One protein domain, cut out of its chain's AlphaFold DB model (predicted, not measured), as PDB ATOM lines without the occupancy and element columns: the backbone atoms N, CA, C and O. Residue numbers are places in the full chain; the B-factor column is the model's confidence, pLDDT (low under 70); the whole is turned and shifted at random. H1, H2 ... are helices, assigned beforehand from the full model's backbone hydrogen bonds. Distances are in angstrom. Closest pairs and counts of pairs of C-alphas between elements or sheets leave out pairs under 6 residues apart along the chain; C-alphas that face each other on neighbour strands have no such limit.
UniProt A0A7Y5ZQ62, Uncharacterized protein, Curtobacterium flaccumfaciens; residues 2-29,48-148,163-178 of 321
ATOM      1  N   GLY A   2     -31.961 -17.138  -8.132       52.09
ATOM      2  CA  GLY A   2     -30.867 -17.556  -9.032       52.09
ATOM      3  C   GLY A   2     -31.126 -18.754  -9.968       52.09
ATOM      4  O   GLY A   2     -30.411 -18.915 -10.954       52.09
ATOM      5  N   THR A   3     -32.129 -19.599  -9.712       58.03
ATOM      6  CA  THR A   3     -32.422 -20.790 -10.540       58.03
ATOM      7  C   THR A   3     -33.227 -20.467 -11.800       58.03
ATOM      8  O   THR A   3     -33.013 -21.081 -12.844       58.03
ATOM      9  N   THR A   4     -34.112 -19.472 -11.732       61.81
ATOM     10  CA  THR A   4     -34.962 -19.047 -12.853       61.81
ATOM     11  C   THR A   4     -34.154 -18.322 -13.928       61.81
ATOM     12  O   THR A   4     -34.297 -18.621 -15.109       61.81
ATOM     13  N   ILE A   5     -33.226 -17.449 -13.518       67.69
ATOM     14  CA  ILE A   5     -32.349 -16.703 -14.434       67.69
ATOM     15  C   ILE A   5     -31.410 -17.662 -15.182       67.69
ATOM     16  O   ILE A   5     -31.291 -17.577 -16.400       67.69
ATOM     17  N   LYS A   6     -30.817 -18.647 -14.488       63.09
ATOM     18  CA  LYS A   6     -29.975 -19.672 -15.131       63.09
ATOM     19  C   LYS A   6     -30.752 -20.507 -16.156       63.09
ATOM     20  O   LYS A   6     -30.217 -20.795 -17.219       63.09
ATOM     21  N   ARG A   7     -32.014 -20.862 -15.877       64.00
ATOM     22  CA  ARG A   7     -32.871 -21.583 -16.837       64.00
ATOM     23  C   ARG A   7     -33.154 -20.766 -18.096       64.00
ATOM     24  O   ARG A   7     -33.076 -21.326 -19.182       64.00
ATOM     25  N   ILE A   8     -33.447 -19.471 -17.957       72.19
ATOM     26  CA  ILE A   8     -33.726 -18.593 -19.103       72.19
ATOM     27  C   ILE A   8     -32.497 -18.499 -20.013       72.19
ATOM     28  O   ILE A   8     -32.638 -18.709 -21.211       72.19
ATOM     29  N   TYR A   9     -31.299 -18.302 -19.451       71.75
ATOM     30  CA  TYR A   9     -30.048 -18.247 -20.221       71.75
ATOM     31  C   TYR A   9     -29.739 -19.543 -20.978       71.75
ATOM     32  O   TYR A   9     -29.329 -19.499 -22.135       71.75
ATOM     33  N   TRP A  10     -29.947 -20.706 -20.355       68.25
ATOM     34  CA  TRP A  10     -29.723 -21.988 -21.027       68.25
ATOM     35  C   TRP A  10     -30.716 -22.230 -22.165       68.25
ATOM     36  O   TRP A  10     -30.318 -22.711 -23.224       68.25
ATOM     37  N   VAL A  11     -31.989 -21.873 -21.975       70.00
ATOM     38  CA  VAL A  11     -33.026 -22.020 -23.007       70.00
ATOM     39  C   VAL A  11     -32.789 -21.055 -24.169       70.00
ATOM     40  O   VAL A  11     -32.886 -21.469 -25.320       70.00
ATOM     41  N   THR A  12     -32.426 -19.797 -23.905       73.00
ATOM     42  CA  THR A  12     -32.135 -18.830 -24.975       73.00
ATOM     43  C   THR A  12     -30.859 -19.180 -25.732       73.00
ATOM     44  O   THR A  12     -30.860 -19.114 -26.957       73.00
ATOM     45  N   ALA A  13     -29.800 -19.629 -25.048       71.38
ATOM     46  CA  ALA A  13     -28.558 -20.053 -25.697       71.38
ATOM     47  C   ALA A  13     -28.763 -21.282 -26.598       71.38
ATOM     48  O   ALA A  13     -28.244 -21.335 -27.711       71.38
ATOM     49  N   THR A  14     -29.560 -22.254 -26.150       69.50
ATOM     50  CA  THR A  14     -29.840 -23.472 -26.926       69.50
ATOM     51  C   THR A  14     -30.821 -23.227 -28.069       69.50
ATOM     52  O   THR A  14     -30.615 -23.762 -29.155       69.50
ATOM     53  N   ALA A  15     -31.820 -22.356 -27.886       71.44
ATOM     54  CA  ALA A  15     -32.700 -21.910 -28.966       71.44
ATOM     55  C   ALA A  15     -31.949 -21.085 -30.025       71.44
ATOM     56  O   ALA A  15     -32.181 -21.273 -31.215       71.44
ATOM     57  N   ALA A  16     -31.015 -20.221 -29.613       73.31
ATOM     58  CA  ALA A  16     -30.170 -19.460 -30.530       73.31
ATOM     59  C   ALA A  16     -29.220 -20.372 -31.325       73.31
ATOM     60  O   ALA A  16     -29.081 -20.197 -32.533       73.31
ATOM     61  N   LEU A  17     -28.625 -21.383 -30.680       72.31
ATOM     62  CA  LEU A  17     -27.791 -22.382 -31.358       72.31
ATOM     63  C   LEU A  17     -28.601 -23.238 -32.340       72.31
ATOM     64  O   LEU A  17     -28.180 -23.418 -33.478       72.31
ATOM     65  N   ALA A  18     -29.777 -23.727 -31.935       69.44
ATOM     66  CA  ALA A  18     -30.647 -24.517 -32.804       69.44
ATOM     67  C   ALA A  18     -31.208 -23.690 -33.974       69.44
ATOM     68  O   ALA A  18     -31.239 -24.174 -35.102       69.44
ATOM     69  N   GLY A  19     -31.601 -22.435 -33.727       72.75
ATOM     70  CA  GLY A  19     -32.066 -21.507 -34.758       72.75
ATOM     71  C   GLY A  19     -30.960 -21.119 -35.740       72.75
ATOM     72  O   GLY A  19     -31.184 -21.149 -36.946       72.75
ATOM     73  N   GLY A  20     -29.750 -20.838 -35.244       71.44
ATOM     74  CA  GLY A  20     -28.581 -20.558 -36.079       71.44
ATOM     75  C   GLY A  20     -28.180 -21.751 -36.950       71.44
ATOM     76  O   GLY A  20     -27.898 -21.579 -38.135       71.44
ATOM     77  N   LEU A  21     -28.232 -22.968 -36.398       66.94
ATOM     78  CA  LEU A  21     -27.976 -24.198 -37.151       66.94
ATOM     79  C   LEU A  21     -29.071 -24.498 -38.174       66.94
ATOM     80  O   LEU A  21     -28.751 -24.811 -39.315       66.94
ATOM     81  N   GLY A  22     -30.347 -24.363 -37.803       70.50
ATOM     82  CA  GLY A  22     -31.472 -24.554 -38.722       70.50
ATOM     83  C   GLY A  22     -31.453 -23.557 -39.883       70.50
ATOM     84  O   GLY A  22     -31.666 -23.945 -41.029       70.50
ATOM     85  N   TYR A  23     -31.116 -22.295 -39.607       69.88
ATOM     86  CA  TYR A  23     -30.945 -21.259 -40.625       69.88
ATOM     87  C   TYR A  23     -29.754 -21.549 -41.553       69.88
ATOM     88  O   TYR A  23     -29.902 -21.505 -42.773       69.88
ATOM     89  N   GLY A  24     -28.595 -21.926 -40.997       62.47
ATOM     90  CA  GLY A  24     -27.419 -22.304 -41.788       62.47
ATOM     91  C   GLY A  24     -27.662 -23.538 -42.664       62.47
ATOM     92  O   GLY A  24     -27.274 -23.565 -43.827       62.47
ATOM     93  N   MET A  25     -28.374 -24.536 -42.142       65.00
ATOM     94  CA  MET A  25     -28.722 -25.751 -42.878       65.00
ATOM     95  C   MET A  25     -29.767 -25.475 -43.973       65.00
ATOM     96  O   MET A  25     -29.645 -26.001 -45.077       65.00
ATOM     97  N   GLY A  26     -30.736 -24.588 -43.719       62.25
ATOM     98  CA  GLY A  26     -31.685 -24.111 -44.729       62.25
ATOM     99  C   GLY A  26     -31.008 -23.363 -45.881       62.25
ATOM    100  O   GLY A  26     -31.327 -23.619 -47.040       62.25
ATOM    101  N   LEU A  27     -30.019 -22.511 -45.586       58.75
ATOM    102  CA  LEU A  27     -29.206 -21.836 -46.607       58.75
ATOM    103  C   LEU A  27     -28.338 -22.813 -47.416       58.75
ATOM    104  O   LEU A  27     -28.204 -22.648 -48.627       58.75
ATOM    105  N   ALA A  28     -27.792 -23.851 -46.776       58.25
ATOM    106  CA  ALA A  28     -27.002 -24.881 -47.454       58.25
ATOM    107  C   ALA A  28     -27.845 -25.748 -48.410       58.25
ATOM    108  O   ALA A  28     -27.361 -26.137 -49.470       58.25
ATOM    109  N   ILE A  29     -29.105 -26.028 -48.056       63.81
ATOM    110  CA  ILE A  29     -30.039 -26.796 -48.894       63.81
ATOM    111  C   ILE A  29     -30.609 -25.929 -50.028       63.81
ATOM    112  O   ILE A  29     -30.765 -26.415 -51.146       63.81
ATOM    113  N   ALA A  48     -14.583 -32.333 -38.639       72.81
ATOM    114  CA  ALA A  48     -14.767 -32.757 -37.249       72.81
ATOM    115  C   ALA A  48     -15.473 -31.689 -36.380       72.81
ATOM    116  O   ALA A  48     -16.130 -32.027 -35.396       72.81
ATOM    117  N   GLY A  49     -15.386 -30.406 -36.759       71.56
ATOM    118  CA  GLY A  49     -16.069 -29.305 -36.075       71.56
ATOM    119  C   GLY A  49     -17.595 -29.393 -36.172       71.56
ATOM    120  O   GLY A  49     -18.281 -29.199 -35.170       71.56
ATOM    121  N   ALA A  50     -18.137 -29.765 -37.336       69.81
ATOM    122  CA  ALA A  50     -19.579 -29.954 -37.502       69.81
ATOM    123  C   ALA A  50     -20.109 -31.134 -36.673       69.81
ATOM    124  O   ALA A  50     -21.164 -31.024 -36.045       69.81
ATOM    125  N   ALA A  51     -19.348 -32.230 -36.596       70.62
ATOM    126  CA  ALA A  51     -19.695 -33.378 -35.759       70.62
ATOM    127  C   ALA A  51     -19.747 -33.010 -34.263       70.62
ATOM    128  O   ALA A  51     -20.678 -33.410 -33.563       70.62
ATOM    129  N   ALA A  52     -18.801 -32.196 -33.781       66.31
ATOM    130  CA  ALA A  52     -18.798 -31.712 -32.400       66.31
ATOM    131  C   ALA A  52     -20.033 -30.848 -32.086       66.31
ATOM    132  O   ALA A  52     -20.658 -31.016 -31.038       66.31
ATOM    133  N   VAL A  53     -20.435 -29.966 -33.007       72.56
ATOM    134  CA  VAL A  53     -21.634 -29.132 -32.836       72.56
ATOM    135  C   VAL A  53     -22.907 -29.983 -32.827       72.56
ATOM    136  O   VAL A  53     -23.748 -29.817 -31.942       72.56
ATOM    137  N   ALA A  54     -23.029 -30.942 -33.749       73.25
ATOM    138  CA  ALA A  54     -24.154 -31.875 -33.777       73.25
ATOM    139  C   ALA A  54     -24.251 -32.698 -32.477       73.25
ATOM    140  O   ALA A  54     -25.341 -32.855 -31.923       73.25
ATOM    141  N   ALA A  55     -23.115 -33.153 -31.940       72.00
ATOM    142  CA  ALA A  55     -23.059 -33.873 -30.670       72.00
ATOM    143  C   ALA A  55     -23.529 -33.010 -29.484       72.00
ATOM    144  O   ALA A  55     -24.276 -33.497 -28.636       72.00
ATOM    145  N   VAL A  56     -23.160 -31.725 -29.436       71.50
ATOM    146  CA  VAL A  56     -23.618 -30.797 -28.385       71.50
ATOM    147  C   VAL A  56     -25.129 -30.563 -28.461       71.50
ATOM    148  O   VAL A  56     -25.806 -30.560 -27.428       71.50
ATOM    149  N   VAL A  57     -25.682 -30.410 -29.667       73.19
ATOM    150  CA  VAL A  57     -27.136 -30.275 -29.861       73.19
ATOM    151  C   VAL A  57     -27.860 -31.542 -29.410       73.19
ATOM    152  O   VAL A  57     -28.807 -31.456 -28.626       73.19
ATOM    153  N   ALA A  58     -27.383 -32.716 -29.828       74.62
ATOM    154  CA  ALA A  58     -27.951 -33.996 -29.415       74.62
ATOM    155  C   ALA A  58     -27.892 -34.184 -27.888       74.62
ATOM    156  O   ALA A  58     -28.902 -34.529 -27.271       74.62
ATOM    157  N   ALA A  59     -26.751 -33.881 -27.261       72.00
ATOM    158  CA  ALA A  59     -26.579 -33.951 -25.810       72.00
ATOM    159  C   ALA A  59     -27.533 -33.002 -25.068       72.00
ATOM    160  O   ALA A  59     -28.102 -33.369 -24.042       72.00
ATOM    161  N   THR A  60     -27.762 -31.805 -25.609       73.44
ATOM    162  CA  THR A  60     -28.695 -30.827 -25.036       73.44
ATOM    163  C   THR A  60     -30.137 -31.327 -25.092       73.44
ATOM    164  O   THR A  60     -30.856 -31.253 -24.093       73.44
ATOM    165  N   ILE A  61     -30.565 -31.862 -26.240       74.12
ATOM    166  CA  ILE A  61     -31.913 -32.420 -26.415       74.12
ATOM    167  C   ILE A  61     -32.110 -33.615 -25.475       74.12
ATOM    168  O   ILE A  61     -33.120 -33.678 -24.769       74.12
ATOM    169  N   ALA A  62     -31.127 -34.517 -25.399       75.00
ATOM    170  CA  ALA A  62     -31.158 -35.660 -24.490       75.00
ATOM    171  C   ALA A  62     -31.239 -35.215 -23.021       75.00
ATOM    172  O   ALA A  62     -32.091 -35.696 -22.272       75.00
ATOM    173  N   PHE A  63     -30.425 -34.237 -22.613       74.81
ATOM    174  CA  PHE A  63     -30.448 -33.689 -21.258       74.81
ATOM    175  C   PHE A  63     -31.797 -33.039 -20.915       74.81
ATOM    176  O   PHE A  63     -32.321 -33.237 -19.814       74.81
ATOM    177  N   ALA A  64     -32.397 -32.301 -21.854       71.56
ATOM    178  CA  ALA A  64     -33.725 -31.718 -21.684       71.56
ATOM    179  C   ALA A  64     -34.811 -32.801 -21.546       71.56
ATOM    180  O   ALA A  64     -35.680 -32.682 -20.677       71.56
ATOM    181  N   GLY A  65     -34.738 -33.867 -22.349       78.44
ATOM    182  CA  GLY A  65     -35.634 -35.023 -22.265       78.44
ATOM    183  C   GLY A  65     -35.552 -35.725 -20.908       78.44
ATOM    184  O   GLY A  65     -36.568 -35.865 -20.226       78.44
ATOM    185  N   ILE A  66     -34.337 -36.067 -20.468       77.75
ATOM    186  CA  ILE A  66     -34.087 -36.719 -19.171       77.75
ATOM    187  C   ILE A  66     -34.549 -35.822 -18.019       77.75
ATOM    188  O   ILE A  66     -35.217 -36.282 -17.097       77.75
ATOM    189  N   SER A  67     -34.264 -34.519 -18.079       73.38
ATOM    190  CA  SER A  67     -34.670 -33.573 -17.032       73.38
ATOM    191  C   SER A  67     -36.191 -33.495 -16.871       73.38
ATOM    192  O   SER A  67     -36.689 -33.424 -15.745       73.38
ATOM    193  N   ARG A  68     -36.943 -33.526 -17.983       71.94
ATOM    194  CA  ARG A  68     -38.414 -33.560 -17.956       71.94
ATOM    195  C   ARG A  68     -38.930 -34.874 -17.372       71.94
ATOM    196  O   ARG A  68     -39.790 -34.830 -16.497       71.94
ATOM    197  N   GLN A  69     -38.363 -36.009 -17.780       73.38
ATOM    198  CA  GLN A  69     -38.727 -37.323 -17.235       73.38
ATOM    199  C   GLN A  69     -38.450 -37.425 -15.731       73.38
ATOM    200  O   GLN A  69     -39.303 -37.880 -14.978       73.38
ATOM    201  N   VAL A  70     -37.304 -36.930 -15.257       78.25
ATOM    202  CA  VAL A  70     -36.978 -36.919 -13.821       78.25
ATOM    203  C   VAL A  70     -37.955 -36.044 -13.032       78.25
ATOM    204  O   VAL A  70     -38.330 -36.407 -11.918       78.25
ATOM    205  N   SER A  71     -38.391 -34.907 -13.587       73.75
ATOM    206  CA  SER A  71     -39.406 -34.064 -12.944       73.75
ATOM    207  C   SER A  71     -40.748 -34.789 -12.826       73.75
ATOM    208  O   SER A  71     -41.308 -34.835 -11.733       73.75
ATOM    209  N   ALA A  72     -41.212 -35.410 -13.914       73.88
ATOM    210  CA  ALA A  72     -42.456 -36.178 -13.929       73.88
ATOM    211  C   ALA A  72     -42.405 -37.366 -12.953       73.88
ATOM    212  O   ALA A  72     -43.311 -37.542 -12.144       73.88
ATOM    213  N   ASN A  73     -41.297 -38.113 -12.930       71.44
ATOM    214  CA  ASN A  73     -41.112 -39.232 -12.002       71.44
ATOM    215  C   ASN A  73     -41.122 -38.774 -10.538       71.44
ATOM    216  O   ASN A  73     -41.651 -39.468  -9.676       71.44
ATOM    217  N   ARG A  74     -40.563 -37.596 -10.231       77.50
ATOM    218  CA  ARG A  74     -40.615 -37.031  -8.872       77.50
ATOM    219  C   ARG A  74     -42.031 -36.659  -8.456       77.50
ATOM    220  O   ARG A  74     -42.384 -36.863  -7.298       77.50
ATOM    221  N   GLU A  75     -42.824 -36.096  -9.359       75.69
ATOM    222  CA  GLU A  75     -44.232 -35.785  -9.094       75.69
ATOM    223  C   GLU A  75     -45.049 -37.063  -8.908       75.69
ATOM    224  O   GLU A  75     -45.776 -37.184  -7.924       75.69
ATOM    225  N   GLN A  76     -44.845 -38.063  -9.765       77.19
ATOM    226  CA  GLN A  76     -45.509 -39.358  -9.656       77.19
ATOM    227  C   GLN A  76     -45.146 -40.090  -8.358       77.19
ATOM    228  O   GLN A  76     -46.035 -40.602  -7.684       77.19
ATOM    229  N   LEU A  77     -43.874 -40.077  -7.948       77.06
ATOM    230  CA  LEU A  77     -43.445 -40.636  -6.661       77.06
ATOM    231  C   LEU A  77     -44.110 -39.926  -5.478       77.06
ATOM    232  O   LEU A  77     -44.516 -40.584  -4.525       77.06
ATOM    233  N   LYS A  78     -44.259 -38.598  -5.531       79.38
ATOM    234  CA  LYS A  78     -44.975 -37.849  -4.488       79.38
ATOM    235  C   LYS A  78     -46.455 -38.223  -4.432       79.38
ATOM    236  O   LYS A  78     -46.988 -38.368  -3.335       79.38
ATOM    237  N   HIS A  79     -47.102 -38.388  -5.584       79.69
ATOM    238  CA  HIS A  79     -48.484 -38.858  -5.651       79.69
ATOM    239  C   HIS A  79     -48.619 -40.263  -5.060       79.69
ATOM    240  O   HIS A  79     -49.395 -40.444  -4.129       79.69
ATOM    241  N   GLN A  80     -47.773 -41.206  -5.476       78.94
ATOM    242  CA  GLN A  80     -47.763 -42.567  -4.930       78.94
ATOM    243  C   GLN A  80     -47.516 -42.595  -3.418       78.94
ATOM    244  O   GLN A  80     -48.165 -43.352  -2.703       78.94
ATOM    245  N   GLN A  81     -46.609 -41.759  -2.905       82.06
ATOM    246  CA  GLN A  81     -46.373 -41.648  -1.463       82.06
ATOM    247  C   GLN A  81     -47.599 -41.119  -0.715       82.06
ATOM    248  O   GLN A  81     -47.912 -41.617   0.366       82.06
ATOM    249  N   LYS A  82     -48.299 -40.127  -1.279       81.00
ATOM    250  CA  LYS A  82     -49.519 -39.571  -0.687       81.00
ATOM    251  C   LYS A  82     -50.653 -40.598  -0.678       81.00
ATOM    252  O   LYS A  82     -51.316 -40.744   0.345       81.00
ATOM    253  N   ASP A  83     -50.826 -41.330  -1.772       83.06
ATOM    254  CA  ASP A  83     -51.860 -42.359  -1.895       83.06
ATOM    255  C   ASP A  83     -51.580 -43.527  -0.943       83.06
ATOM    256  O   ASP A  83     -52.463 -43.928  -0.192       83.06
ATOM    257  N   ALA A  84     -50.327 -43.989  -0.869       79.56
ATOM    258  CA  ALA A  84     -49.918 -45.031   0.070       79.56
ATOM    259  C   ALA A  84     -50.104 -44.604   1.536       79.56
ATOM    260  O   ALA A  84     -50.540 -45.404   2.361       79.56
ATOM    261  N   ALA A  85     -49.797 -43.348   1.881       79.25
ATOM    262  CA  ALA A  85     -50.040 -42.827   3.225       79.25
ATOM    263  C   ALA A  85     -51.542 -42.764   3.546       79.25
ATOM    264  O   ALA A  85     -51.951 -43.150   4.639       79.25
ATOM    265  N   SER A  86     -52.361 -42.326   2.586       86.06
ATOM    266  CA  SER A  86     -53.818 -42.302   2.725       86.06
ATOM    267  C   SER A  86     -54.396 -43.709   2.895       86.06
ATOM    268  O   SER A  86     -55.259 -43.911   3.743       86.06
ATOM    269  N   GLN A  87     -53.915 -44.683   2.123       86.12
ATOM    270  CA  GLN A  87     -54.357 -46.071   2.214       86.12
ATOM    271  C   GLN A  87     -53.990 -46.693   3.568       86.12
ATOM    272  O   GLN A  87     -54.865 -47.220   4.244       86.12
ATOM    273  N   ARG A  88     -52.737 -46.544   4.018       82.88
ATOM    274  CA  ARG A  88     -52.299 -47.032   5.342       82.88
ATOM    275  C   ARG A  88     -53.099 -46.423   6.486       82.88
ATOM    276  O   ARG A  88     -53.361 -47.087   7.488       82.88
ATOM    277  N   TRP A  89     -53.470 -45.149   6.347       91.94
ATOM    278  CA  TRP A  89     -54.334 -44.488   7.316       91.94
ATOM    279  C   TRP A  89     -55.707 -45.169   7.377       91.94
ATOM    280  O   TRP A  89     -56.171 -45.478   8.470       91.94
ATOM    281  N   TRP A  90     -56.324 -45.458   6.224       90.81
ATOM    282  CA  TRP A  90     -57.615 -46.155   6.166       90.81
ATOM    283  C   TRP A  90     -57.536 -47.580   6.706       90.81
ATOM    284  O   TRP A  90     -58.382 -47.951   7.507       90.81
ATOM    285  N   GLU A  91     -56.491 -48.332   6.370       84.69
ATOM    286  CA  GLU A  91     -56.255 -49.676   6.916       84.69
ATOM    287  C   GLU A  91     -56.138 -49.641   8.452       84.69
ATOM    288  O   GLU A  91     -56.748 -50.450   9.152       84.69
ATOM    289  N   SER A  92     -55.420 -48.651   8.994       85.19
ATOM    290  CA  SER A  92     -55.296 -48.455  10.445       85.19
ATOM    291  C   SER A  92     -56.627 -48.060  11.093       85.19
ATOM    292  O   SER A  92     -56.951 -48.529  12.185       85.19
ATOM    293  N   PHE A  93     -57.406 -47.203  10.425       89.38
ATOM    294  CA  PHE A  93     -58.734 -46.799  10.876       89.38
ATOM    295  C   PHE A  93     -59.715 -47.969  10.876       89.38
ATOM    296  O   PHE A  93     -60.381 -48.183  11.881       89.38
ATOM    297  N   GLU A  94     -59.786 -48.750   9.799       87.31
ATOM    298  CA  GLU A  94     -60.662 -49.921   9.699       87.31
ATOM    299  C   GLU A  94     -60.313 -50.963  10.760       87.31
ATOM    300  O   GLU A  94     -61.201 -51.493  11.428       87.31
ATOM    301  N   TRP A  95     -59.019 -51.205  10.977       86.69
ATOM    302  CA  TRP A  95     -58.545 -52.101  12.023       86.69
ATOM    303  C   TRP A  95     -58.978 -51.639  13.422       86.69
ATOM    304  O   TRP A  95     -59.454 -52.458  14.219       86.69
ATOM    305  N   ALA A  96     -58.839 -50.339  13.711       86.00
ATOM    306  CA  ALA A  96     -59.230 -49.750  14.989       86.00
ATOM    307  C   ALA A  96     -60.755 -49.739  15.154       86.00
ATOM    308  O   ALA A  96     -61.258 -50.052  16.228       86.00
ATOM    309  N   ALA A  97     -61.496 -49.443  14.086       85.81
ATOM    310  CA  ALA A  97     -62.950 -49.412  14.084       85.81
ATOM    311  C   ALA A  97     -63.559 -50.794  14.318       85.81
ATOM    312  O   ALA A  97     -64.412 -50.944  15.193       85.81
ATOM    313  N   ALA A  98     -63.061 -51.810  13.609       84.31
ATOM    314  CA  ALA A  98     -63.535 -53.184  13.722       84.31
ATOM    315  C   ALA A  98     -63.340 -53.774  15.126       84.31
ATOM    316  O   ALA A  98     -64.070 -54.681  15.511       84.31
ATOM    317  N   ARG A  99     -62.359 -53.276  15.889       82.56
ATOM    318  CA  ARG A  99     -62.083 -53.758  17.248       82.56
ATOM    319  C   ARG A  99     -62.578 -52.836  18.352       82.56
ATOM    320  O   ARG A  99     -62.829 -53.316  19.451       82.56
ATOM    321  N   GLY A 100     -62.709 -51.539  18.091       81.56
ATOM    322  CA  GLY A 100     -63.337 -50.610  19.026       81.56
ATOM    323  C   GLY A 100     -64.826 -50.912  19.164       81.56
ATOM    324  O   GLY A 100     -65.351 -50.947  20.270       81.56
ATOM    325  N   ILE A 101     -65.496 -51.202  18.044       83.50
ATOM    326  CA  ILE A 101     -66.913 -51.575  18.015       83.50
ATOM    327  C   ILE A 101     -67.039 -52.898  17.253       83.50
ATOM    328  O   ILE A 101     -67.279 -52.893  16.043       83.50
ATOM    329  N   PRO A 102     -66.849 -54.042  17.932       82.19
ATOM    330  CA  PRO A 102     -66.902 -55.338  17.276       82.19
ATOM    331  C   PRO A 102     -68.286 -55.590  16.677       82.19
ATOM    332  O   PRO A 102     -69.305 -55.495  17.362       82.19
ATOM    333  N   ALA A 103     -68.325 -55.923  15.386       78.50
ATOM    334  CA  ALA A 103     -69.578 -56.200  14.687       78.50
ATOM    335  C   ALA A 103     -70.196 -57.540  15.123       78.50
ATOM    336  O   ALA A 103     -71.418 -57.704  15.091       78.50
ATOM    337  N   LYS A 104     -69.361 -58.502  15.534       82.69
ATOM    338  CA  LYS A 104     -69.783 -59.808  16.048       82.69
ATOM    339  C   LYS A 104     -69.459 -59.916  17.532       82.69
ATOM    340  O   LYS A 104     -68.433 -59.431  17.988       82.69
ATOM    341  N   LYS A 105     -70.291 -60.647  18.280       76.12
ATOM    342  CA  LYS A 105     -70.028 -60.960  19.700       76.12
ATOM    343  C   LYS A 105     -68.775 -61.817  19.920       76.12
ATOM    344  O   LYS A 105     -68.285 -61.896  21.037       76.12
ATOM    345  N   GLU A 106     -68.324 -62.495  18.871       80.06
ATOM    346  CA  GLU A 106     -67.158 -63.382  18.865       80.06
ATOM    347  C   GLU A 106     -65.840 -62.602  18.760       80.06
ATOM    348  O   GLU A 106     -64.782 -63.110  19.132       80.06
ATOM    349  N   ASP A 107     -65.903 -61.382  18.222       76.44
ATOM    350  CA  ASP A 107     -64.737 -60.557  17.957       76.44
ATOM    351  C   ASP A 107     -64.234 -59.936  19.268       76.44
ATOM    352  O   ASP A 107     -65.000 -59.410  20.080       76.44
ATOM    353  N   ILE A 108     -62.919 -59.998  19.487       76.12
ATOM    354  CA  ILE A 108     -62.298 -59.491  20.713       76.12
ATOM    355  C   ILE A 108     -62.211 -57.966  20.628       76.12
ATOM    356  O   ILE A 108     -61.435 -57.425  19.835       76.12
ATOM    357  N   ALA A 109     -63.000 -57.288  21.463       79.19
ATOM    358  CA  ALA A 109     -62.960 -55.839  21.600       79.19
ATOM    359  C   ALA A 109     -61.598 -55.373  22.117       79.19
ATOM    360  O   ALA A 109     -61.029 -55.988  23.020       79.19
ATOM    361  N   LEU A 110     -61.095 -54.263  21.582       74.00
ATOM    362  CA  LEU A 110     -59.957 -53.583  22.189       74.00
ATOM    363  C   LEU A 110     -60.373 -52.925  23.509       74.00
ATOM    364  O   LEU A 110     -61.522 -52.496  23.645       74.00
ATOM    365  N   PRO A 111     -59.434 -52.766  24.457       78.75
ATOM    366  CA  PRO A 111     -59.674 -51.947  25.635       78.75
ATOM    367  C   PRO A 111     -60.120 -50.545  25.212       78.75
ATOM    368  O   PRO A 111     -59.654 -50.001  24.202       78.75
ATOM    369  N   TYR A 112     -61.040 -49.969  25.981       78.38
ATOM    370  CA  TYR A 112     -61.649 -48.684  25.649       78.38
ATOM    371  C   TYR A 112     -60.596 -47.581  25.485       78.38
ATOM    372  O   TYR A 112     -60.573 -46.907  24.455       78.38
ATOM    373  N   ASP A 113     -59.683 -47.457  26.451       73.00
ATOM    374  CA  ASP A 113     -58.636 -46.431  26.441       73.00
ATOM    375  C   ASP A 113     -57.709 -46.580  25.231       73.00
ATOM    376  O   ASP A 113     -57.392 -45.600  24.557       73.00
ATOM    377  N   THR A 114     -57.349 -47.815  24.875       76.44
ATOM    378  CA  THR A 114     -56.527 -48.115  23.696       76.44
ATOM    379  C   THR A 114     -57.240 -47.737  22.404       76.44
ATOM    380  O   THR A 114     -56.639 -47.115  21.524       76.44
ATOM    381  N   SER A 115     -58.527 -48.071  22.288       82.19
ATOM    382  CA  SER A 115     -59.352 -47.695  21.135       82.19
ATOM    383  C   SER A 115     -59.430 -46.176  21.005       82.19
ATOM    384  O   SER A 115     -59.205 -45.623  19.929       82.19
ATOM    385  N   MET A 116     -59.670 -45.490  22.121       82.06
ATOM    386  CA  MET A 116     -59.828 -44.044  22.169       82.06
ATOM    387  C   MET A 116     -58.521 -43.306  21.841       82.06
ATOM    388  O   MET A 116     -58.509 -42.415  20.989       82.06
ATOM    389  N   ASN A 117     -57.399 -43.731  22.425       78.50
ATOM    390  CA  ASN A 117     -56.070 -43.187  22.133       78.50
ATOM    391  C   ASN A 117     -55.665 -43.420  20.672       78.50
ATOM    392  O   ASN A 117     -55.144 -42.510  20.021       78.50
ATOM    393  N   THR A 118     -55.955 -44.606  20.130       83.12
ATOM    394  CA  THR A 118     -55.680 -44.927  18.721       83.12
ATOM    395  C   THR A 118     -56.483 -44.024  17.785       83.12
ATOM    396  O   THR A 118     -55.924 -43.469  16.839       83.12
ATOM    397  N   LEU A 119     -57.772 -43.803  18.063       86.62
ATOM    398  CA  LEU A 119     -58.626 -42.936  17.247       86.62
ATOM    399  C   LEU A 119     -58.250 -41.458  17.359       86.62
ATOM    400  O   LEU A 119     -58.289 -40.752  16.352       86.62
ATOM    401  N   PHE A 120     -57.840 -40.982  18.538       83.81
ATOM    402  CA  PHE A 120     -57.313 -39.624  18.678       83.81
ATOM    403  C   PHE A 120     -56.026 -39.433  17.872       83.81
ATOM    404  O   PHE A 120     -55.904 -38.444  17.152       83.81
ATOM    405  N   ALA A 121     -55.109 -40.399  17.900       80.38
ATOM    406  CA  ALA A 121     -53.890 -40.336  17.099       80.38
ATOM    407  C   ALA A 121     -54.156 -40.427  15.587       80.38
ATOM    408  O   ALA A 121     -53.525 -39.722  14.793       80.38
ATOM    409  N   LEU A 122     -55.120 -41.251  15.164       87.50
ATOM    410  CA  LEU A 122     -55.561 -41.309  13.768       87.50
ATOM    411  C   LEU A 122     -56.209 -39.996  13.326       87.50
ATOM    412  O   LEU A 122     -55.898 -39.497  12.246       87.50
ATOM    413  N   ARG A 123     -57.036 -39.378  14.174       90.25
ATOM    414  CA  ARG A 123     -57.615 -38.055  13.916       90.25
ATOM    415  C   ARG A 123     -56.535 -36.985  13.773       90.25
ATOM    416  O   ARG A 123     -56.610 -36.166  12.863       90.25
ATOM    417  N   ASP A 124     -55.536 -36.988  14.650       87.31
ATOM    418  CA  ASP A 124     -54.471 -35.983  14.644       87.31
ATOM    419  C   ASP A 124     -53.528 -36.156  13.436       87.31
ATOM    420  O   ASP A 124     -52.998 -35.176  12.912       87.31
ATOM    421  N   SER A 125     -53.374 -37.387  12.935       86.50
ATOM    422  CA  SER A 125     -52.633 -37.698  11.701       86.50
ATOM    423  C   SER A 125     -53.475 -37.623  10.418       86.50
ATOM    424  O   SER A 125     -52.941 -37.797   9.319       86.50
ATOM    425  N   ALA A 126     -54.775 -37.334  10.525       87.88
ATOM    426  CA  ALA A 126     -55.681 -37.259   9.387       87.88
ATOM    427  C   ALA A 126     -55.341 -36.083   8.458       87.88
ATOM    428  O   ALA A 126     -55.214 -34.922   8.869       87.88
ATOM    429  N   THR A 127     -55.271 -36.386   7.163       88.69
ATOM    430  CA  THR A 127     -54.931 -35.420   6.107       88.69
ATOM    431  C   THR A 127     -56.156 -34.825   5.414       88.69
ATOM    432  O   THR A 127     -56.021 -33.842   4.685       88.69
ATOM    433  N   SER A 128     -57.349 -35.379   5.654       88.50
ATOM    434  CA  SER A 128     -58.616 -34.889   5.106       88.50
ATOM    435  C   SER A 128     -59.694 -34.724   6.180       88.50
ATOM    436  O   SER A 128     -59.665 -35.376   7.223       88.50
ATOM    437  N   GLU A 129     -60.679 -33.867   5.904       87.25
ATOM    438  CA  GLU A 129     -61.836 -33.678   6.790       87.25
ATOM    439  C   GLU A 129     -62.680 -34.948   6.924       87.25
ATOM    440  O   GLU A 129     -63.184 -35.240   8.003       87.25
ATOM    441  N   VAL A 130     -62.772 -35.757   5.863       89.38
ATOM    442  CA  VAL A 130     -63.494 -37.039   5.890       89.38
ATOM    443  C   VAL A 130     -62.860 -37.996   6.902       89.38
ATOM    444  O   VAL A 130     -63.565 -38.602   7.703       89.38
ATOM    445  N   GLN A 131     -61.529 -38.083   6.915       91.06
ATOM    446  CA  GLN A 131     -60.779 -38.902   7.872       91.06
ATOM    447  C   GLN A 131     -60.993 -38.427   9.324       91.06
ATOM    448  O   GLN A 131     -61.213 -39.240  10.224       91.06
ATOM    449  N   ARG A 132     -60.997 -37.105   9.556       87.69
ATOM    450  CA  ARG A 132     -61.277 -36.521  10.882       87.69
ATOM    451  C   ARG A 132     -62.701 -36.806  11.342       87.69
ATOM    452  O   ARG A 132     -62.891 -37.237  12.477       87.69
ATOM    453  N   ALA A 133     -63.678 -36.596  10.463       81.38
ATOM    454  CA  ALA A 133     -65.087 -36.845  10.743       81.38
ATOM    455  C   ALA A 133     -65.353 -38.326  11.054       81.38
ATOM    456  O   ALA A 133     -66.075 -38.625  12.001       81.38
ATOM    457  N   ALA A 134     -64.716 -39.248  10.322       83.50
ATOM    458  CA  ALA A 134     -64.820 -40.685  10.576       83.50
ATOM    459  C   ALA A 134     -64.317 -41.065  11.981       83.50
ATOM    460  O   ALA A 134     -65.002 -41.786  12.706       83.50
ATOM    461  N   CYS A 135     -63.163 -40.528  12.403       86.69
ATOM    462  CA  CYS A 135     -62.653 -40.751  13.759       86.69
ATOM    463  C   CYS A 135     -63.592 -40.174  14.825       86.69
ATOM    464  O   CYS A 135     -63.876 -40.851  15.806       86.69
ATOM    465  N   LEU A 136     -64.090 -38.947  14.633       81.19
ATOM    466  CA  LEU A 136     -65.009 -38.307  15.579       81.19
ATOM    467  C   LEU A 136     -66.304 -39.107  15.754       81.19
ATOM    468  O   LEU A 136     -66.705 -39.347  16.889       81.19
ATOM    469  N   GLY A 137     -66.905 -39.582  14.660       78.75
ATOM    470  CA  GLY A 137     -68.119 -40.397  14.727       78.75
ATOM    471  C   GLY A 137     -67.920 -41.684  15.529       78.75
ATOM    472  O   GLY A 137     -68.765 -42.043  16.349       78.75
ATOM    473  N   LEU A 138     -66.776 -42.352  15.357       85.81
ATOM    474  CA  LEU A 138     -66.473 -43.571  16.104       85.81
ATOM    475  C   LEU A 138     -66.144 -43.292  17.583       85.81
ATOM    476  O   LEU A 138     -66.557 -44.047  18.460       85.81
ATOM    477  N   ILE A 139     -65.438 -42.192  17.868       84.75
ATOM    478  CA  ILE A 139     -65.151 -41.722  19.233       84.75
ATOM    479  C   ILE A 139     -66.454 -41.438  19.992       84.75
ATOM    480  O   ILE A 139     -66.611 -41.871  21.135       84.75
ATOM    481  N   GLU A 140     -67.399 -40.733  19.365       81.25
ATOM    482  CA  GLU A 140     -68.707 -40.439  19.954       81.25
ATOM    483  C   GLU A 140     -69.493 -41.716  20.260       81.25
ATOM    484  O   GLU A 140     -70.111 -41.817  21.322       81.25
ATOM    485  N   GLU A 141     -69.453 -42.702  19.366       83.12
ATOM    486  CA  GLU A 141     -70.151 -43.971  19.560       83.12
ATOM    487  C   GLU A 141     -69.531 -44.807  20.688       83.12
ATOM    488  O   GLU A 141     -70.240 -45.275  21.580       83.12
ATOM    489  N   LEU A 142     -68.200 -44.900  20.734       82.44
ATOM    490  CA  LEU A 142     -67.479 -45.524  21.845       82.44
ATOM    491  C   LEU A 142     -67.803 -44.846  23.183       82.44
ATOM    492  O   LEU A 142     -68.051 -45.517  24.185       82.44
ATOM    493  N   ALA A 143     -67.851 -43.512  23.221       77.44
ATOM    494  CA  ALA A 143     -68.200 -42.769  24.430       77.44
ATOM    495  C   ALA A 143     -69.625 -43.072  24.939       77.44
ATOM    496  O   ALA A 143     -69.854 -43.054  26.152       77.44
ATOM    497  N   LYS A 144     -70.580 -43.399  24.055       78.31
ATOM    498  CA  LYS A 144     -71.915 -43.876  24.465       78.31
ATOM    499  C   LYS A 144     -71.847 -45.264  25.108       78.31
ATOM    500  O   LYS A 144     -72.519 -45.496  26.112       78.31
ATOM    501  N   GLN A 145     -71.015 -46.163  24.581       72.62
ATOM    502  CA  GLN A 145     -70.842 -47.505  25.146       72.62
ATOM    503  C   GLN A 145     -70.202 -47.472  26.539       72.62
ATOM    504  O   GLN A 145     -70.662 -48.190  27.426       72.62
ATOM    505  N   LEU A 146     -69.228 -46.585  26.781       69.88
ATOM    506  CA  LEU A 146     -68.600 -46.437  28.101       69.88
ATOM    507  C   LEU A 146     -69.617 -46.080  29.195       69.88
ATOM    508  O   LEU A 146     -69.617 -46.704  30.254       69.88
ATOM    509  N   LYS A 147     -70.551 -45.161  28.911       60.25
ATOM    510  CA  LYS A 147     -71.650 -44.818  29.839       60.25
ATOM    511  C   LYS A 147     -72.532 -46.017  30.201       60.25
ATOM    512  O   LYS A 147     -73.232 -45.979  31.206       60.25
ATOM    513  N   THR A 148     -72.514 -47.060  29.375       58.69
ATOM    514  CA  THR A 148     -73.271 -48.297  29.588       58.69
ATOM    515  C   THR A 148     -72.452 -49.328  30.381       58.69
ATOM    516  O   THR A 148     -73.026 -50.120  31.125       58.69
ATOM    517  N   TRP A 163     -55.302 -57.339  24.786       61.22
ATOM    518  CA  TRP A 163     -53.903 -56.913  24.768       61.22
ATOM    519  C   TRP A 163     -53.004 -57.914  24.041       61.22
ATOM    520  O   TRP A 163     -52.209 -57.514  23.195       61.22
ATOM    521  N   SER A 164     -53.197 -59.223  24.241       65.25
ATOM    522  CA  SER A 164     -52.425 -60.232  23.498       65.25
ATOM    523  C   SER A 164     -52.658 -60.158  21.980       65.25
ATOM    524  O   SER A 164     -51.730 -60.351  21.191       65.25
ATOM    525  N   ALA A 165     -53.892 -59.860  21.553       62.94
ATOM    526  CA  ALA A 165     -54.249 -59.719  20.146       62.94
ATOM    527  C   ALA A 165     -53.649 -58.443  19.534       62.94
ATOM    528  O   ALA A 165     -53.176 -58.474  18.394       62.94
ATOM    529  N   LEU A 166     -53.620 -57.351  20.303       58.44
ATOM    530  CA  LEU A 166     -52.967 -56.094  19.939       58.44
ATOM    531  C   LEU A 166     -51.456 -56.289  19.735       58.44
ATOM    532  O   LEU A 166     -50.930 -55.930  18.679       58.44
ATOM    533  N   THR A 167     -50.772 -56.924  20.694       61.41
ATOM    534  CA  THR A 167     -49.327 -57.196  20.622       61.41
ATOM    535  C   THR A 167     -48.986 -58.114  19.448       61.41
ATOM    536  O   THR A 167     -48.042 -57.843  18.701       61.41
ATOM    537  N   LYS A 168     -49.784 -59.165  19.202       67.50
ATOM    538  CA  LYS A 168     -49.611 -60.046  18.031       67.50
ATOM    539  C   LYS A 168     -49.751 -59.298  16.705       67.50
ATOM    540  O   LYS A 168     -48.980 -59.554  15.787       67.50
ATOM    541  N   TRP A 169     -50.707 -58.378  16.588       62.94
ATOM    542  CA  TRP A 169     -50.859 -57.590  15.365       62.94
ATOM    543  C   TRP A 169     -49.688 -56.623  15.161       62.94
ATOM    544  O   TRP A 169     -49.097 -56.603  14.086       62.94
ATOM    545  N   ALA A 170     -49.301 -55.876  16.196       60.62
ATOM    546  CA  ALA A 170     -48.232 -54.885  16.082       60.62
ATOM    547  C   ALA A 170     -46.846 -55.489  15.803       60.62
ATOM    548  O   ALA A 170     -45.985 -54.811  15.239       60.62
ATOM    549  N   THR A 171     -46.634 -56.749  16.195       62.88
ATOM    550  CA  THR A 171     -45.409 -57.511  15.910       62.88
ATOM    551  C   THR A 171     -45.437 -58.183  14.537       62.88
ATOM    552  O   THR A 171     -44.396 -58.263  13.887       62.88
ATOM    553  N   ALA A 172     -46.607 -58.635  14.069       62.78
ATOM    554  CA  ALA A 172     -46.768 -59.239  12.746       62.78
ATOM    555  C   ALA A 172     -46.779 -58.204  11.610       62.78
ATOM    556  O   ALA A 172     -46.345 -58.509  10.498       62.78
ATOM    557  N   ASP A 173     -47.259 -56.988  11.879       53.62
ATOM    558  CA  ASP A 173     -47.440 -55.955  10.868       53.62
ATOM    559  C   ASP A 173     -46.507 -54.755  11.091       53.62
ATOM    560  O   ASP A 173     -46.660 -53.936  12.002       53.62
ATOM    561  N   THR A 174     -45.521 -54.614  10.201       52.84
ATOM    562  CA  THR A 174     -44.596 -53.469  10.224       52.84
ATOM    563  C   THR A 174     -45.289 -52.125   9.977       52.84
ATOM    564  O   THR A 174     -44.691 -51.093  10.293       52.84
ATOM    565  N   SER A 175     -46.533 -52.129   9.478       46.09
ATOM    566  CA  SER A 175     -47.359 -50.938   9.264       46.09
ATOM    567  C   SER A 175     -48.074 -50.429  10.521       46.09
ATOM    568  O   SER A 175     -48.659 -49.345  10.475       46.09
ATOM    569  N   ALA A 176     -47.989 -51.148  11.647       52.91
ATOM    570  CA  ALA A 176     -48.599 -50.722  12.899       52.91
ATOM    571  C   ALA A 176     -48.146 -49.308  13.300       52.91
ATOM    572  O   ALA A 176     -46.947 -49.017  13.386       52.91
ATOM    573  N   SER A 177     -49.124 -48.430  13.542       54.31
ATOM    574  CA  SER A 177     -48.889 -47.027  13.886       54.31
ATOM    575  C   SER A 177     -47.939 -46.899  15.091       54.31
ATOM    576  O   SER A 177     -48.097 -47.641  16.067       54.31
ATOM    577  N   PRO A 178     -46.994 -45.934  15.088       51.28
ATOM    578  CA  PRO A 178     -46.136 -45.644  16.239       51.28
ATOM    579  C   PRO A 178     -46.909 -45.454  17.549       51.28
ATOM    580  O   PRO A 178     -46.400 -45.793  18.612       51.28
TER     581      PRO A 178
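What this domain is: This is residues 2 to 29, 48 to 148 and 163 to 178 of the 321 residues of an uncharacterized protein of Curtobacterium flaccumfaciens (UniProt A0A7Y5ZQ62). One very long, nearly straight helix, H2, makes a rod; H1 crosses it near its first end, and the helical hairpin of H3 and H4 packs beside its last end as a small head. H5 lies near that head but touches no helix. The printed part has 145 residues with five named helices, in the order H1 to H5, and no named strand; the class is all helix. The whole is extended, with a radius of gyration of the C-alphas of 29.2 A and spans of 92 by 29 by 27 A.

How they stand to each other: H2, residues 48 to 100, touches H3, residues 112 to 124, with its residues 89 to 100 alone; they form a hairpin at a shallow tilt of 29 degrees, and their closest C-alphas, of Gly 100 and Ser 115, are 5.4 A apart. H3 touches H4, residues 129 to 148, in a second hairpin at a shallow tilt of 17 degrees, with the C-alphas of Arg 123 and Arg 132 closest at 5.0 A. H2 and H4 only just touch, with 3 pairs of C-alphas within 8 A, the closest those of Ala 97 and Leu 138 at 7.1 A. H2, H3 and H4 are an up and down bundle, each running against the one before it. H1, residues 2 to 29, only just touches H2, with 3 pairs of C-alphas within 8 A; Ala 18 and Val 57 have the closest C-alphas, 7.4 A, at a steep tilt of 43 degrees, opposite ways. H5, residues 163 to 172, is apart from H2, H3 and H4. O i to N i+4 pairs are within hydrogen-bond range throughout H2, H3 and H5, in 23 of 24 in H1 and 14 of 16 in H4.

Where its parts are: H2 is 76.5 A long, from C-alpha 48 at (-14.767, -32.757, -37.249) to C-alpha 100 at (-63.337, -50.610, 19.026). H1 measures 40.9 A, H4 29.4 A, H3 18.3 A and H5 14.2 A; H5 ends at C-alpha 172 at (-46.768, -59.239, 12.746).

The domain as a whole: The C-alphas of Ala 28 and Thr 148 are the two farthest apart, 92.9 A. Residues 30 to 47 and 149 to 162 are cut out, with gaps of 20.1 A and 21.7 A between C-alphas. The link from H2 to H3 is long. Confidence is under 70 in 38 residues, among them 2 to 7, 23 to 29 and 163 to 178.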